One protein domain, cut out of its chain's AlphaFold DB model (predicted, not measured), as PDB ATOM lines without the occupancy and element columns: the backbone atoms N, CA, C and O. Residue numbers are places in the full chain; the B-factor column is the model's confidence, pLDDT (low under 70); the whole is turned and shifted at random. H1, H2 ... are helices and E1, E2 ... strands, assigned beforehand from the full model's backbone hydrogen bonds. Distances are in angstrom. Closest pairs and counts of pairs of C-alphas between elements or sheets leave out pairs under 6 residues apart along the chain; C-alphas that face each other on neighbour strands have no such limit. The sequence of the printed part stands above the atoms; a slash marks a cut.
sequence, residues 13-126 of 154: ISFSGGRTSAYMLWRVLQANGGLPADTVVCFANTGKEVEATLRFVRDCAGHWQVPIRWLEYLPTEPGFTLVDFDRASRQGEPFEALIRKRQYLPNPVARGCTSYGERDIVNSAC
ATOM      1  N   ILE A  13      37.164  39.086 -41.681       84.12
ATOM      2  CA  ILE A  13      37.812  37.938 -42.308       84.12
ATOM      3  C   ILE A  13      37.936  36.834 -41.267       84.12
ATOM      4  O   ILE A  13      38.681  36.955 -40.295       84.12
ATOM      5  N   SER A  14      37.246  35.727 -41.505       84.62
ATOM      6  CA  SER A  14      37.436  34.502 -40.739       84.62
ATOM      7  C   SER A  14      38.633  33.724 -41.274       84.62
ATOM      8  O   SER A  14      38.653  33.240 -42.411       84.62
ATOM      9  N   PHE A  15      39.669  33.634 -40.452       87.88
ATOM     10  CA  PHE A  15      40.896  32.923 -40.737       87.88
ATOM     11  C   PHE A  15      40.891  31.602 -39.974       87.88
ATOM     12  O   PHE A  15      40.833  31.589 -38.755       87.88
ATOM     13  N   SER A  16      40.965  30.479 -40.688       86.19
ATOM     14  CA  SER A  16      40.924  29.134 -40.093       86.19
ATOM     15  C   SER A  16      42.299  28.518 -39.805       86.19
ATOM     16  O   SER A  16      42.375  27.351 -39.440       86.19
ATOM     17  N   GLY A  17      43.399  29.238 -40.053       85.12
ATOM     18  CA  GLY A  17      44.758  28.696 -39.896       85.12
ATOM     19  C   GLY A  17      45.176  27.668 -40.957       85.12
ATOM     20  O   GLY A  17      46.187  26.989 -40.812       85.12
ATOM     21  N   GLY A  18      44.422  27.540 -42.052       87.69
ATOM     22  CA  GLY A  18      44.736  26.641 -43.162       87.69
ATOM     23  C   GLY A  18      45.494  27.324 -44.304       87.69
ATOM     24  O   GLY A  18      45.417  28.533 -44.506       87.69
ATOM     25  N   ARG A  19      46.156  26.530 -45.157       87.25
ATOM     26  CA  ARG A  19      46.906  27.033 -46.332       87.25
ATOM     27  C   ARG A  19      46.072  27.921 -47.264       87.25
ATOM     28  O   ARG A  19      46.566  28.912 -47.787       87.25
ATOM     29  N   THR A  20      44.815  27.547 -47.512       86.50
ATOM     30  CA  THR A  20      43.928  28.308 -48.410       86.50
ATOM     31  C   THR A  20      43.489  29.625 -47.779       86.50
ATOM     32  O   THR A  20      43.537  30.650 -48.448       86.50
ATOM     33  N   SER A  21      43.085  29.617 -46.506       88.00
ATOM     34  CA  SER A  21      42.675  30.840 -45.810       88.00
ATOM     35  C   SER A  21      43.861  31.790 -45.604       88.00
ATOM     36  O   SER A  21      43.703  32.998 -45.746       88.00
ATOM     37  N   ALA A  22      45.072  31.256 -45.422       89.50
ATOM     38  CA  ALA A  22      46.304  32.042 -45.367       89.50
ATOM     39  C   ALA A  22      46.628  32.702 -46.711       89.50
ATOM     40  O   ALA A  22      46.943  33.887 -46.762       89.50
ATOM     41  N   TYR A  23      46.498  31.957 -47.813       90.88
ATOM     42  CA  TYR A  23      46.667  32.518 -49.153       90.88
ATOM     43  C   TYR A  23      45.653  33.633 -49.440       90.88
ATOM     44  O   TYR A  23      46.012  34.658 -50.015       90.88
ATOM     45  N   MET A  24      44.400  33.456 -49.009       90.12
ATOM     46  CA  MET A  24      43.360  34.478 -49.135       90.12
ATOM     47  C   MET A  24      43.712  35.749 -48.362       90.12
ATOM     48  O   MET A  24      43.666  36.832 -48.940       90.12
ATOM     49  N   LEU A  25      44.117  35.619 -47.094       90.44
ATOM     50  CA  LEU A  25      44.534  36.762 -46.282       90.44
ATOM     51  C   LEU A  25      45.737  37.472 -46.915       90.44
ATOM     52  O   LEU A  25      45.701  38.680 -47.112       90.44
ATOM     53  N   TRP A  26      46.752  36.724 -47.346       92.62
ATOM     54  CA  TRP A  26      47.909  37.287 -48.038       92.62
ATOM     55  C   TRP A  26      47.525  38.072 -49.303       92.62
ATOM     56  O   TRP A  26      48.025  39.174 -49.520       92.62
ATOM     57  N   ARG A  27      46.594  37.563 -50.122       91.81
ATOM     58  CA  ARG A  27      46.098  38.278 -51.312       91.81
ATOM     59  C   ARG A  27      45.380  39.580 -50.963       91.81
ATOM     60  O   ARG A  27      45.580  40.567 -51.666       91.81
ATOM     61  N   VAL A  28      44.588  39.589 -49.888       90.75
ATOM     62  CA  VAL A  28      43.951  40.809 -49.370       90.75
ATOM     63  C   VAL A  28      45.007  41.832 -48.968       90.75
ATOM     64  O   VAL A  28      44.914  42.987 -49.375       90.75
ATOM     65  N   LEU A  29      46.042  41.422 -48.239       91.19
ATOM     66  CA  LEU A  29      47.109  42.336 -47.827       91.19
ATOM     67  C   LEU A  29      47.827  42.944 -49.033       91.19
ATOM     68  O   LEU A  29      48.022  44.155 -49.079       91.19
ATOM     69  N   GLN A  30      48.142  42.136 -50.047       92.38
ATOM     70  CA  GLN A  30      48.798  42.627 -51.261       92.38
ATOM     71  C   GLN A  30      47.926  43.612 -52.050       92.38
ATOM     72  O   GLN A  30      48.416  44.640 -52.509       92.38
ATOM     73  N   ALA A  31      46.624  43.339 -52.180       89.88
ATOM     74  CA  ALA A  31      45.703  44.215 -52.907       89.88
ATOM     75  C   ALA A  31      45.444  45.551 -52.186       89.88
ATOM     76  O   ALA A  31      45.111  46.558 -52.823       89.88
ATOM     77  N   ASN A  32      45.581  45.585 -50.858       88.62
ATOM     78  CA  ASN A  32      45.280  46.761 -50.039       88.62
ATOM     79  C   ASN A  32      46.525  47.483 -49.498       88.62
ATOM     80  O   ASN A  32      46.375  48.561 -48.933       88.62
ATOM     81  N   GLY A  33      47.733  46.954 -49.727       89.44
ATOM     82  CA  GLY A  33      48.977  47.520 -49.190       89.44
ATOM     83  C   GLY A  33      49.129  47.311 -47.679       89.44
ATOM     84  O   GLY A  33      49.763  48.119 -47.010       89.44
ATOM     85  N   GLY A  34      48.507  46.260 -47.142       90.19
ATOM     86  CA  GLY A  34      48.368  46.006 -45.710       90.19
ATOM     87  C   GLY A  34      46.927  45.680 -45.325       90.19
ATOM     88  O   GLY A  34      46.062  45.504 -46.189       90.19
ATOM     89  N   LEU A  35      46.667  45.566 -44.021       87.44
ATOM     90  CA  LEU A  35      45.309  45.389 -43.515       87.44
ATOM     91  C   LEU A  35      44.593  46.752 -43.491       87.44
ATOM     92  O   LEU A  35      45.089  47.668 -42.832       87.44
ATOM     93  N   PRO A  36      43.442  46.912 -44.167       85.38
ATOM     94  CA  PRO A  36      42.645  48.131 -44.058       85.38
ATOM     95  C   PRO A  36      42.171  48.367 -42.617       85.38
ATOM     96  O   PRO A  36      41.862  47.410 -41.908       85.38
ATOM     97  N   ALA A  37      42.047  49.634 -42.207       79.44
ATOM     98  CA  ALA A  37      41.670  50.006 -40.837       79.44
ATOM     99  C   ALA A  37      40.312  49.423 -40.399       79.44
ATOM    100  O   ALA A  37      40.166  48.978 -39.263       79.44
ATOM    101  N   ASP A  38      39.353  49.346 -41.324       79.19
ATOM    102  CA  ASP A  38      38.010  48.815 -41.064       79.19
ATOM    103  C   ASP A  38      37.909  47.294 -41.276       79.19
ATOM    104  O   ASP A  38      36.823  46.751 -41.493       79.19
ATOM    105  N   THR A  39      39.042  46.583 -41.276       82.12
ATOM    106  CA  THR A  39      39.075  45.126 -41.429       82.12
ATOM    107  C   THR A  39      39.488  44.437 -40.140       82.12
ATOM    108  O   THR A  39      40.517  44.749 -39.548       82.12
ATOM    109  N   VAL A  40      38.709  43.439 -39.725       84.44
ATOM    110  CA  VAL A  40      39.018  42.607 -38.558       84.44
ATOM    111  C   VAL A  40      39.292  41.181 -39.013       84.44
ATOM    112  O   VAL A  40      38.471  40.593 -39.711       84.44
ATOM    113  N   VAL A  41      40.421  40.610 -38.593       86.38
ATOM    114  CA  VAL A  41      40.753  39.200 -38.837       86.38
ATOM    115  C   VAL A  41      40.519  38.403 -37.558       86.38
ATOM    116  O   VAL A  41      41.059  38.741 -36.506       86.38
ATOM    117  N   CYS A  42      39.731  37.338 -37.655       87.00
ATOM    118  CA  CYS A  42      39.310  36.512 -36.528       87.00
ATOM    119  C   CYS A  42      39.742  35.058 -36.736       87.00
ATOM    120  O   CYS A  42      39.557  34.515 -37.820       87.00
ATOM    121  N   PHE A  43      40.266  34.415 -35.695       87.75
ATOM    122  CA  PHE A  43      40.562  32.984 -35.643       87.75
ATOM    123  C   PHE A  43      39.748  32.351 -34.513       87.75
ATOM    124  O   PHE A  43      39.915  32.708 -33.349       87.75
ATOM    125  N   ALA A  44      38.844  31.432 -34.852       86.81
ATOM    126  CA  ALA A  44      38.010  30.741 -33.875       86.81
ATOM    127  C   ALA A  44      38.733  29.486 -33.363       86.81
ATOM    128  O   ALA A  44      38.778  28.468 -34.054       86.81
ATOM    129  N   ASN A  45      39.289  29.555 -32.153       84.56
ATOM    130  CA  ASN A  45      39.927  28.413 -31.518       84.56
ATOM    131  C   ASN A  45      38.870  27.491 -30.896       84.56
ATOM    132  O   ASN A  45      38.090  27.877 -30.025       84.56
ATOM    133  N   THR A  46      38.865  26.236 -31.334       77.50
ATOM    134  CA  THR A  46      37.988  25.190 -30.790       77.50
ATOM    135  C   THR A  46      38.626  24.433 -29.623       77.50
ATOM    136  O   THR A  46      37.966  23.624 -28.972       77.50
ATOM    137  N   GLY A  47      39.920  24.656 -29.377       79.56
ATOM    138  CA  GLY A  47      40.736  23.897 -28.437       79.56
ATOM    139  C   GLY A  47      41.174  22.523 -28.945       79.56
ATOM    140  O   GLY A  47      41.875  21.820 -28.229       79.56
ATOM    141  N   LYS A  48      40.771  22.126 -30.160       82.12
ATOM    142  CA  LYS A  48      41.135  20.840 -30.789       82.12
ATOM    143  C   LYS A  48      42.102  20.982 -31.961       82.12
ATOM    144  O   LYS A  48      42.421  19.995 -32.623       82.12
ATOM    145  N   GLU A  49      42.534  22.204 -32.241       83.44
ATOM    146  CA  GLU A  49      43.497  22.473 -33.295       83.44
ATOM    147  C   GLU A  49      44.850  21.861 -32.941       83.44
ATOM    148  O   GLU A  49      45.270  21.838 -31.784       83.44
ATOM    149  N   VAL A  50      45.563  21.374 -33.954       86.56
ATOM    150  CA  VAL A  50      46.938  20.926 -33.744       86.56
ATOM    151  C   VAL A  50      47.820  22.132 -33.438       86.56
ATOM    152  O   VAL A  50      47.702  23.186 -34.062       86.56
ATOM    153  N   GLU A  51      48.767  21.963 -32.522       89.44
ATOM    154  CA  GLU A  51      49.675  23.030 -32.086       89.44
ATOM    155  C   GLU A  51      50.440  23.683 -33.266       89.44
ATOM    156  O   GLU A  51      50.747  24.873 -33.250       89.44
ATOM    157  N   ALA A  52      50.702  22.929 -34.341       90.50
ATOM    158  CA  ALA A  52      51.280  23.470 -35.572       90.50
ATOM    159  C   ALA A  52      50.390  24.535 -36.246       90.50
ATOM    160  O   ALA A  52      50.919  25.521 -36.753       90.50
ATOM    161  N   THR A  53      49.061  24.375 -36.222       89.62
ATOM    162  CA  THR A  53      48.102  25.370 -36.731       89.62
ATOM    163  C   THR A  53      48.140  26.629 -35.875       89.62
ATOM    164  O   THR A  53      48.183  27.731 -36.413       89.62
ATOM    165  N   LEU A  54      48.190  26.479 -34.548       90.31
ATOM    166  CA  LEU A  54      48.255  27.616 -33.630       90.31
ATOM    167  C   LEU A  54      49.531  28.438 -33.862       90.31
ATOM    168  O   LEU A  54      49.473  29.659 -34.020       90.31
ATOM    169  N   ARG A  55      50.685  27.763 -33.964       93.31
ATOM    170  CA  ARG A  55      51.959  28.420 -34.292       93.31
ATOM    171  C   ARG A  55      51.903  29.103 -35.648       93.31
ATOM    172  O   ARG A  55      52.303  30.251 -35.756       93.31
ATOM    173  N   PHE A  56      51.335  28.441 -36.652       93.19
ATOM    174  CA  PHE A  56      51.176  29.018 -37.982       93.19
ATOM    175  C   PHE A  56      50.338  30.305 -37.968       93.19
ATOM    176  O   PHE A  56      50.733  31.292 -38.579       93.19
ATOM    177  N   VAL A  57      49.219  30.332 -37.238       92.31
ATOM    178  CA  VAL A  57      48.386  31.541 -37.103       92.31
ATOM    179  C   VAL A  57      49.160  32.670 -36.424       92.31
ATOM    180  O   VAL A  57      49.139  33.803 -36.908       92.31
ATOM    181  N   ARG A  58      49.870  32.367 -35.331       93.88
ATOM    182  CA  ARG A  58      50.726  33.332 -34.626       93.88
ATOM    183  C   ARG A  58      51.815  33.887 -35.546       93.88
ATOM    184  O   ARG A  58      52.018  35.098 -35.598       93.88
ATOM    185  N   ASP A  59      52.486  33.014 -36.286       93.94
ATOM    186  CA  ASP A  59      53.565  33.393 -37.190       93.94
ATOM    187  C   ASP A  59      53.014  34.257 -38.335       93.94
ATOM    188  O   ASP A  59      53.585  35.301 -38.635       93.94
ATOM    189  N   CYS A  60      51.853  33.922 -38.911       93.00
ATOM    190  CA  CYS A  60      51.165  34.777 -39.884       93.00
ATOM    191  C   CYS A  60      50.888  36.184 -39.334       93.00
ATOM    192  O   CYS A  60      51.153  37.164 -40.029       93.00
ATOM    193  N   ALA A  61      50.390  36.294 -38.098       92.38
ATOM    194  CA  ALA A  61      50.142  37.588 -37.462       92.38
ATOM    195  C   ALA A  61      51.433  38.418 -37.341       92.38
ATOM    196  O   ALA A  61      51.444  39.596 -37.702       92.38
ATOM    197  N   GLY A  62      52.532  37.798 -36.895       92.50
ATOM    198  CA  GLY A  62      53.830  38.460 -36.733       92.50
ATOM    199  C   GLY A  62      54.495  38.838 -38.059       92.50
ATOM    200  O   GLY A  62      54.905  39.982 -38.241       92.50
ATOM    201  N   HIS A  63      54.561  37.905 -39.010       93.06
ATOM    202  CA  HIS A  63      55.206  38.110 -40.311       93.06
ATOM    203  C   HIS A  63      54.482  39.136 -41.181       93.06
ATOM    204  O   HIS A  63      55.128  39.858 -41.937       93.06
ATOM    205  N   TRP A  64      53.152  39.187 -41.108       92.94
ATOM    206  CA  TRP A  64      52.357  40.133 -41.887       92.94
ATOM    207  C   TRP A  64      52.008  41.406 -41.120       92.94
ATOM    208  O   TRP A  64      51.407  42.303 -41.701       92.94
ATOM    209  N   GLN A  65      52.387  41.489 -39.838       91.62
ATOM    210  CA  GLN A  65      52.049  42.596 -38.938       91.62
ATOM    211  C   GLN A  65      50.533  42.858 -38.892       91.62
ATOM    212  O   GLN A  65      50.069  43.997 -38.884       91.62
ATOM    213  N   VAL A  66      49.752  41.774 -38.877       89.12
ATOM    214  CA  VAL A  66      48.286  41.798 -38.888       89.12
ATOM    215  C   VAL A  66      47.766  41.359 -37.522       89.12
ATOM    216  O   VAL A  66      48.076  40.245 -37.093       89.12
ATOM    217  N   PRO A  67      46.925  42.161 -36.847       89.31
ATOM    218  CA  PRO A  67      46.272  41.726 -35.621       89.31
ATOM    219  C   PRO A  67      45.223  40.652 -35.939       89.31
ATOM    220  O   PRO A  67      44.153  40.941 -36.477       89.31
ATOM    221  N   ILE A  68      45.526  39.402 -35.589       90.44
ATOM    222  CA  ILE A  68      44.572  38.290 -35.645       90.44
ATOM    223  C   ILE A  68      43.953  38.138 -34.258       90.44
ATOM    224  O   ILE A  68      44.668  37.916 -33.284       90.44
ATOM    225  N   ARG A  69      42.629  38.260 -34.162       88.44
ATOM    226  CA  ARG A  69      41.885  38.103 -32.907       88.44
ATOM    227  C   ARG A  69      41.547  36.639 -32.687       88.44
ATOM    228  O   ARG A  69      40.845  36.052 -33.507       88.44
ATOM    229  N   TRP A  70      42.031  36.058 -31.597       88.69
ATOM    230  CA  TRP A  70      41.754  34.667 -31.260       88.69
ATOM    231  C   TRP A  70      40.528  34.604 -30.372       88.69
ATOM    232  O   TRP A  70      40.430  35.335 -29.388       88.69
ATOM    233  N   LEU A  71      39.577  33.767 -30.752       85.06
ATOM    234  CA  LEU A  71      38.245  33.755 -30.173       85.06
ATOM    235  C   LEU A  71      37.923  32.349 -29.700       85.06
ATOM    236  O   LEU A  71      38.006  31.399 -30.476       85.06
ATOM    237  N   GLU A  72      37.538  32.232 -28.436       83.00
ATOM    238  CA  GLU A  72      37.140  30.969 -27.821       83.00
ATOM    239  C   GLU A  72      35.698  31.021 -27.369       83.00
ATOM    240  O   GLU A  72      35.233  32.036 -26.861       83.00
ATOM    241  N   TYR A  73      34.989  29.911 -27.545       77.50
ATOM    242  CA  TYR A  73      33.597  29.807 -27.141       77.50
ATOM    243  C   TYR A  73      33.443  29.837 -25.615       77.50
ATOM    244  O   TYR A  73      34.102  29.073 -24.910       77.50
ATOM    245  N   LEU A  74      32.508  30.655 -25.119       72.31
ATOM    246  CA  LEU A  74      32.071  30.647 -23.725       72.31
ATOM    247  C   LEU A  74      30.597  30.225 -23.627       72.31
ATOM    248  O   LEU A  74      29.762  30.660 -24.422       72.31
ATOM    249  N   PRO A  75      30.225  29.402 -22.632       67.31
ATOM    250  CA  PRO A  75      28.837  28.984 -22.455       67.31
ATOM    251  C   PRO A  75      27.934  30.123 -21.950       67.31
ATOM    252  O   PRO A  75      26.725  30.093 -22.199       67.31
ATOM    253  N   THR A  76      28.507  31.118 -21.270       72.31
ATOM    254  CA  THR A  76      27.831  32.297 -20.709       72.31
ATOM    255  C   THR A  76      27.980  33.515 -21.616       72.31
ATOM    256  O   THR A  76      28.965  33.618 -22.344       72.31
ATOM    257  N   GLU A  77      27.029  34.451 -21.547       62.38
ATOM    258  CA  GLU A  77      27.138  35.759 -22.212       62.38
ATOM    259  C   GLU A  77      28.468  36.441 -21.836       62.38
ATOM    260  O   GLU A  77      28.842  36.403 -20.657       62.38
ATOM    261  N   PRO A  78      29.217  37.011 -22.802       62.75
ATOM    262  CA  PRO A  78      28.829  37.348 -24.185       62.75
ATOM    263  C   PRO A  78      28.941  36.202 -25.223       62.75
ATOM    264  O   PRO A  78      28.816  36.432 -26.422       62.75
ATOM    265  N   GLY A  79      29.200  34.962 -24.796       71.31
ATOM    266  CA  GLY A  79      29.228  33.772 -25.660       71.31
ATOM    267  C   GLY A  79      30.602  33.424 -26.242       71.31
ATOM    268  O   GLY A  79      30.772  32.360 -26.838       71.31
ATOM    269  N   PHE A  80      31.599  34.287 -26.045       77.19
ATOM    270  CA  PHE A  80      32.988  34.042 -26.423       77.19
ATOM    271  C   PHE A  80      33.949  34.927 -25.617       77.19
ATOM    272  O   PHE A  80      33.535  35.885 -24.965       77.19
ATOM    273  N   THR A  81      35.240  34.618 -25.675       81.19
ATOM    274  CA  THR A  81      36.311  35.430 -25.094       81.19
ATOM    275  C   THR A  81      37.442  35.639 -26.091       81.19
ATOM    276  O   THR A  81      37.667  34.810 -26.974       81.19
ATOM    277  N   LEU A  82      38.142  36.762 -25.947       85.00
ATOM    278  CA  LEU A  82      39.375  37.034 -26.672       85.00
ATOM    279  C   LEU A  82      40.544  36.410 -25.917       85.00
ATOM    280  O   LEU A  82      40.723  36.652 -24.722       85.00
ATOM    281  N   VAL A  83      41.343  35.631 -26.631       88.12
ATOM    282  CA  VAL A  83      42.567  35.020 -26.110       88.12
ATOM    283  C   VAL A  83      43.766  35.416 -26.966       88.12
ATOM    284  O   VAL A  83      43.643  36.117 -27.972       88.12
ATOM    285  N   ASP A  84      44.942  34.982 -26.541       88.88
ATOM    286  CA  ASP A  84      46.189  35.056 -27.291       88.88
ATOM    287  C   ASP A  84      46.746  33.637 -27.493       88.88
ATOM    288  O   ASP A  84      46.158  32.652 -27.044       88.88
ATOM    289  N   PHE A  85      47.875  33.521 -28.194       88.88
ATOM    290  CA  PHE A  85      48.515  32.231 -28.463       88.88
ATOM    291  C   PHE A  85      48.878  31.459 -27.180       88.88
ATOM    292  O   PHE A  85      48.820  30.226 -27.160       88.88
ATOM    293  N   ASP A  86      49.255  32.157 -26.112       88.06
ATOM    294  CA  ASP A  86      49.719  31.524 -24.880       88.06
ATOM    295  C   ASP A  86      48.537  30.998 -24.060       88.06
ATOM    296  O   ASP A  86      48.571  29.867 -23.571       88.06
ATOM    297  N   ARG A  87      47.455  31.778 -23.992       86.88
ATOM    298  CA  ARG A  87      46.218  31.473 -23.259       86.88
ATOM    299  C   ARG A  87      45.227  30.622 -24.040       86.88
ATOM    300  O   ARG A  87      44.235  30.196 -23.459       86.88
ATOM    301  N   ALA A  88      45.482  30.381 -25.325       87.75
ATOM    302  CA  ALA A  88      44.621  29.555 -26.148       87.75
ATOM    303  C   ALA A  88      44.473  28.143 -25.552       87.75
ATOM    304  O   ALA A  88      45.460  27.443 -25.296       87.75
ATOM    305  N   SER A  89      43.225  27.725 -25.372       86.19
ATOM    306  CA  SER A  89      42.811  26.381 -24.994       86.19
ATOM    307  C   SER A  89      43.391  25.358 -25.971       86.19
ATOM    308  O   SER A  89      43.368  25.554 -27.189       86.19
ATOM    309  N   ARG A  90      43.910  24.247 -25.438       85.44
ATOM    310  CA  ARG A  90      44.563  23.162 -26.203       85.44
ATOM    311  C   ARG A  90      43.978  21.782 -25.912       85.44
ATOM    312  O   ARG A  90      44.389  20.806 -26.536       85.44
ATOM    313  N   GLN A  91      43.057  21.687 -24.953       81.06
ATOM    314  CA  GLN A  91      42.473  20.419 -24.515       81.06
ATOM    315  C   GLN A  91      40.997  20.290 -24.918       81.06
ATOM    316  O   GLN A  91      40.311  19.362 -24.504       81.06
ATOM    317  N   GLY A  92      40.510  21.177 -25.789       76.50
ATOM    318  CA  GLY A  92      39.161  21.107 -26.346       76.50
ATOM    319  C   GLY A  92      38.064  21.654 -25.438       76.50
ATOM    320  O   GLY A  92      36.891  21.449 -25.758       76.50
ATOM    321  N   GLU A  93      38.404  22.372 -24.363       77.75
ATOM    322  CA  GLU A  93      37.431  22.938 -23.421       77.75
ATOM    323  C   GLU A  93      36.336  23.789 -24.111       77.75
ATOM    324  O   GLU A  93      35.155  23.593 -23.798       77.75
ATOM    325  N   PRO A  94      36.648  24.653 -25.107       72.62
ATOM    326  CA  PRO A  94      35.629  25.441 -25.809       72.62
ATOM    327  C   PRO A  94      34.638  24.573 -26.597       72.62
ATOM    328  O   PRO A  94      33.430  24.826 -26.608       72.62
ATOM    329  N   PHE A  95      35.128  23.514 -27.246       71.31
ATOM    330  CA  PHE A  95      34.284  22.580 -27.990       71.31
ATOM    331  C   PHE A  95      33.414  21.726 -27.058       71.31
ATOM    332  O   PHE A  95      32.248  21.468 -27.363       71.31
ATOM    333  N   GLU A  96      33.945  21.315 -25.905       72.12
ATOM    334  CA  GLU A  96      33.163  20.614 -24.884       72.12
ATOM    335  C   GLU A  96      32.055  21.491 -24.302       72.12
ATOM    336  O   GLU A  96      30.916  21.035 -24.177       72.12
ATOM    337  N   ALA A  97      32.353  22.756 -23.995       70.06
ATOM    338  CA  ALA A  97      31.361  23.715 -23.516       70.06
ATOM    339  C   ALA A  97      30.216  23.899 -24.529       70.06
ATOM    340  O   ALA A  97      29.044  23.942 -24.141       70.06
ATOM    341  N   LEU A  98      30.537  23.927 -25.827       68.81
ATOM    342  CA  LEU A  98      29.546  24.001 -26.902       68.81
ATOM    343  C   LEU A  98      28.639  22.761 -26.937       68.81
ATOM    344  O   LEU A  98      27.416  22.898 -27.028       68.81
ATOM    345  N   ILE A  99      29.214  21.558 -26.830       67.62
ATOM    346  CA  ILE A  99      28.446  20.302 -26.791       67.62
ATOM    347  C   ILE A  99      27.542  20.256 -25.556       67.62
ATOM    348  O   ILE A  99      26.355  19.953 -25.684       67.62
ATOM    349  N   ARG A 100      28.069  20.592 -24.369       71.69
ATOM    350  CA  ARG A 100      27.307  20.573 -23.107       71.69
ATOM    351  C   ARG A 100      26.099  21.504 -23.155       71.69
ATOM    352  O   ARG A 100      25.024  21.110 -22.716       71.69
ATOM    353  N   LYS A 101      26.251  22.703 -23.728       65.31
ATOM    354  CA  LYS A 101      25.141  23.658 -23.876       65.31
ATOM    355  C   LYS A 101      24.088  23.177 -24.873       65.31
ATOM    356  O   LYS A 101      22.903  23.427 -24.683       65.31
ATOM    357  N   ARG A 102      24.507  22.535 -25.967       57.69
ATOM    358  CA  ARG A 102      23.598  22.143 -27.053       57.69
ATOM    359  C   ARG A 102      22.918  20.795 -26.824       57.69
ATOM    360  O   ARG A 102      21.869  20.576 -27.410       57.69
ATOM    361  N   GLN A 103      23.490  19.912 -26.004       58.50
ATOM    362  CA  GLN A 103      23.019  18.533 -25.791       58.50
ATOM    363  C   GLN A 103      22.879  17.691 -27.079       58.50
ATOM    364  O   GLN A 103      22.251  16.636 -27.069       58.50
ATOM    365  N   TYR A 104      23.500  18.114 -28.186       48.53
ATOM    366  CA  TYR A 104      23.617  17.329 -29.414       48.53
ATOM    367  C   TYR A 104      24.993  17.531 -30.057       48.53
ATOM    368  O   TYR A 104      25.577  18.616 -30.005       48.53
ATOM    369  N   LEU A 105      25.514  16.467 -30.668       46.25
ATOM    370  CA  LEU A 105      26.766  16.508 -31.420       46.25
ATOM    371  C   LEU A 105      26.560  17.232 -32.758       46.25
ATOM    372  O   LEU A 105      25.470  17.140 -33.331       46.25
ATOM    373  N   PRO A 106      27.590  17.910 -33.296       49.34
ATOM    374  CA  PRO A 106      27.547  18.453 -34.645       49.34
ATOM    375  C   PRO A 106      27.068  17.407 -35.654       49.34
ATOM    376  O   PRO A 106      27.743  16.411 -35.903       49.34
ATOM    377  N   ASN A 107      25.886  17.627 -36.222       39.41
ATOM    378  CA  ASN A 107      25.263  16.729 -37.185       39.41
ATOM    379  C   ASN A 107      25.151  17.475 -38.524       39.41
ATOM    380  O   ASN A 107      24.727  18.627 -38.514       39.41
ATOM    381  N   PRO A 108      25.477  16.867 -39.680       40.75
ATOM    382  CA  PRO A 108      25.321  17.486 -41.003       40.75
ATOM    383  C   PRO A 108      23.956  18.153 -41.273       40.75
ATOM    384  O   PRO A 108      23.888  19.065 -42.097       40.75
ATOM    385  N   VAL A 109      22.887  17.741 -40.578       44.06
ATOM    386  CA  VAL A 109      21.553  18.370 -40.654       44.06
ATOM    387  C   VAL A 109      21.492  19.695 -39.880       44.06
ATOM    388  O   VAL A 109      20.980  20.693 -40.384       44.06
ATOM    389  N   ALA A 110      22.072  19.737 -38.681       41.91
ATOM    390  CA  ALA A 110      22.205  20.943 -37.876       41.91
ATOM    391  C   ALA A 110      23.605  21.525 -38.108       41.91
ATOM    392  O   ALA A 110      24.540  21.191 -37.381       41.91
ATOM    393  N   ARG A 111      23.767  22.388 -39.128       40.75
ATOM    394  CA  ARG A 111      25.025  23.099 -39.475       40.75
ATOM    395  C   ARG A 111      25.488  24.082 -38.373       40.75
ATOM    396  O   ARG A 111      25.707  25.269 -38.626       40.75
ATOM    397  N   GLY A 112      25.598  23.613 -37.133       33.88
ATOM    398  CA  GLY A 112      25.851  24.404 -35.935       33.88
ATOM    399  C   GLY A 112      27.296  24.882 -35.830       33.88
ATOM    400  O   GLY A 112      27.520  26.019 -35.423       33.88
ATOM    401  N   CYS A 113      28.262  24.078 -36.296       39.66
ATOM    402  CA  CYS A 113      29.686  24.434 -36.288       39.66
ATOM    403  C   CYS A 113      30.015  25.674 -37.130       39.66
ATOM    404  O   CYS A 113      30.919  26.415 -36.776       39.66
ATOM    405  N   THR A 114      29.273  25.920 -38.215       38.25
ATOM    406  CA  THR A 114      29.509  27.050 -39.138       38.25
ATOM    407  C   THR A 114      28.629  28.265 -38.829       38.25
ATOM    408  O   THR A 114      28.884  29.358 -39.323       38.25
ATOM    409  N   SER A 115      27.540  28.083 -38.072       33.56
ATOM    410  CA  SER A 115      26.529  29.135 -37.888       33.56
ATOM    411  C   SER A 115      26.679  29.909 -36.581       33.56
ATOM    412  O   SER A 115      26.376  31.093 -36.589       33.56
ATOM    413  N   TYR A 116      27.146  29.277 -35.497       36.16
ATOM    414  CA  TYR A 116      27.112  29.884 -34.155       36.16
ATOM    415  C   TYR A 116      28.469  30.338 -33.624       36.16
ATOM    416  O   TYR A 116      28.527  31.303 -32.882       36.16
ATOM    417  N   GLY A 117      29.568  29.675 -33.998       37.06
ATOM    418  CA  GLY A 117      30.893  30.188 -33.650       37.06
ATOM    419  C   GLY A 117      31.152  31.465 -34.437       37.06
ATOM    420  O   GLY A 117      31.177  32.557 -33.902       37.06
ATOM    421  N   GLU A 118      31.243  31.335 -35.753       43.69
ATOM    422  CA  GLU A 118      31.742  32.395 -36.626       43.69
ATOM    423  C   GLU A 118      30.837  33.641 -36.697       43.69
ATOM    424  O   GLU A 118      31.347  34.752 -36.644       43.69
ATOM    425  N   ARG A 119      29.502  33.500 -36.766       37.50
ATOM    426  CA  ARG A 119      28.598  34.659 -36.956       37.50
ATOM    427  C   ARG A 119      28.417  35.509 -35.701       37.50
ATOM    428  O   ARG A 119      28.424  36.733 -35.807       37.50
ATOM    429  N   ASP A 120      28.272  34.875 -34.541       41.16
ATOM    430  CA  ASP A 120      28.075  35.585 -33.270       41.16
ATOM    431  C   ASP A 120      29.385  36.278 -32.841       41.16
ATOM    432  O   ASP A 120      29.380  37.429 -32.401       41.16
ATOM    433  N   ILE A 121      30.524  35.629 -33.113       45.19
ATOM    434  CA  ILE A 121      31.876  36.167 -32.927       45.19
ATOM    435  C   ILE A 121      32.148  37.381 -33.833       45.19
ATOM    436  O   ILE A 121      32.658  38.399 -33.367       45.19
ATOM    437  N   VAL A 122      31.797  37.306 -35.123       46.12
ATOM    438  CA  VAL A 122      31.968  38.417 -36.082       46.12
ATOM    439  C   VAL A 122      31.115  39.632 -35.684       46.12
ATOM    440  O   VAL A 122      31.608  40.761 -35.724       46.12
ATOM    441  N   ASN A 123      29.872  39.410 -35.242       40.06
ATOM    442  CA  ASN A 123      28.946  40.480 -34.852       40.06
ATOM    443  C   ASN A 123      29.335  41.209 -33.558       40.06
ATOM    444  O   ASN A 123      28.968  42.366 -33.385       40.06
ATOM    445  N   SER A 124      30.059  40.559 -32.645       40.22
ATOM    446  CA  SER A 124      30.481  41.184 -31.386       40.22
ATOM    447  C   SER A 124      31.934  41.687 -31.420       40.22
ATOM    448  O   SER A 124      32.262  42.660 -30.745       40.22
ATOM    449  N   ALA A 125      32.792  41.126 -32.286       39.25
ATOM    450  CA  ALA A 125      34.123  41.673 -32.568       39.25
ATOM    451  C   ALA A 125      34.096  42.935 -33.464       39.25
ATOM    452  O   ALA A 125      35.020  43.748 -33.365       39.25
ATOM    453  N   CYS A 126      33.072  43.138 -34.311       38.22
ATOM    454  CA  CYS A 126      32.753  44.454 -34.892       38.22
ATOM    455  C   CYS A 126      31.566  45.062 -34.120       38.22
ATOM    456  O   CYS A 126      30.424  44.841 -34.524       38.22
TER     457      CYS A 126
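This is residues 13 to 126 of the 154 residues of an uncharacterized protein of Variovorax paradoxus (UniProt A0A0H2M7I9). A small, strongly twisted sheet of three strands makes the middle, with H2 over one face and H5 over the other. H1 and H3 lie toward opposite ends of the long axis, H3 beside the strands. The printed part has 114 residues, with five named helices and three named strands in the order H1 E1 H2 E2 E3 H3 H4 H5. The sheet runs E1 E2 E3 and is mixed; the class is mixed, helices and strands. The whole is compact, with a radius of gyration of the C-alphas of 14.4 A, yet elongated, spanning 45 by 26 by 26 A.

H1, residues 19 to 32, begins at C-alpha 19 (46.906, 27.033, -46.332) and is 20.1 A long. E1, residues 39 to 45, measures 19.4 A, H2, residues 51 to 64, 19.9 A, and E2, residues 68 to 73, 16.3 A. E3 is residues 80 to 83, H3 residues 93 to 102, and H4 residues 112 to 115. H5, residues 117 to 125, ends at C-alpha 125 (34.123, 41.673, -32.568).

E1 and E2 are parallel, with N 43 and O 69 2.8 A apart, within hydrogen-bond range. E2 and E3 form an antiparallel hairpin, with N 81 and O 72 2.8 A apart, also within range. E1, H2 and E2 make a strand-helix-strand unit, two parallel neighbour strands with a helix between, its crossover right-handed. H2 and H5 are on opposite faces, giving three layers, helices on both faces of the sheet. The closest C-alphas of H2 and E2, Ala 61 and Ile 68, are 5.9 A apart; those of E1 and H5, Ala 44 and Glu 118, 7.0 A. H3 is at the sheet's level. H1 is close to H2 but not clearly touching. In H1, H2, H3 and H5 every O i to N i+4 pair is within hydrogen-bond range; H4 is too short for one.

The C-alphas farthest apart, Gly 33 and Gln 103, are 45.4 A apart. The printed part has no cut and no long link. Its mean pLDDT is 75.2, and residues 101 to 126 are among those under 70.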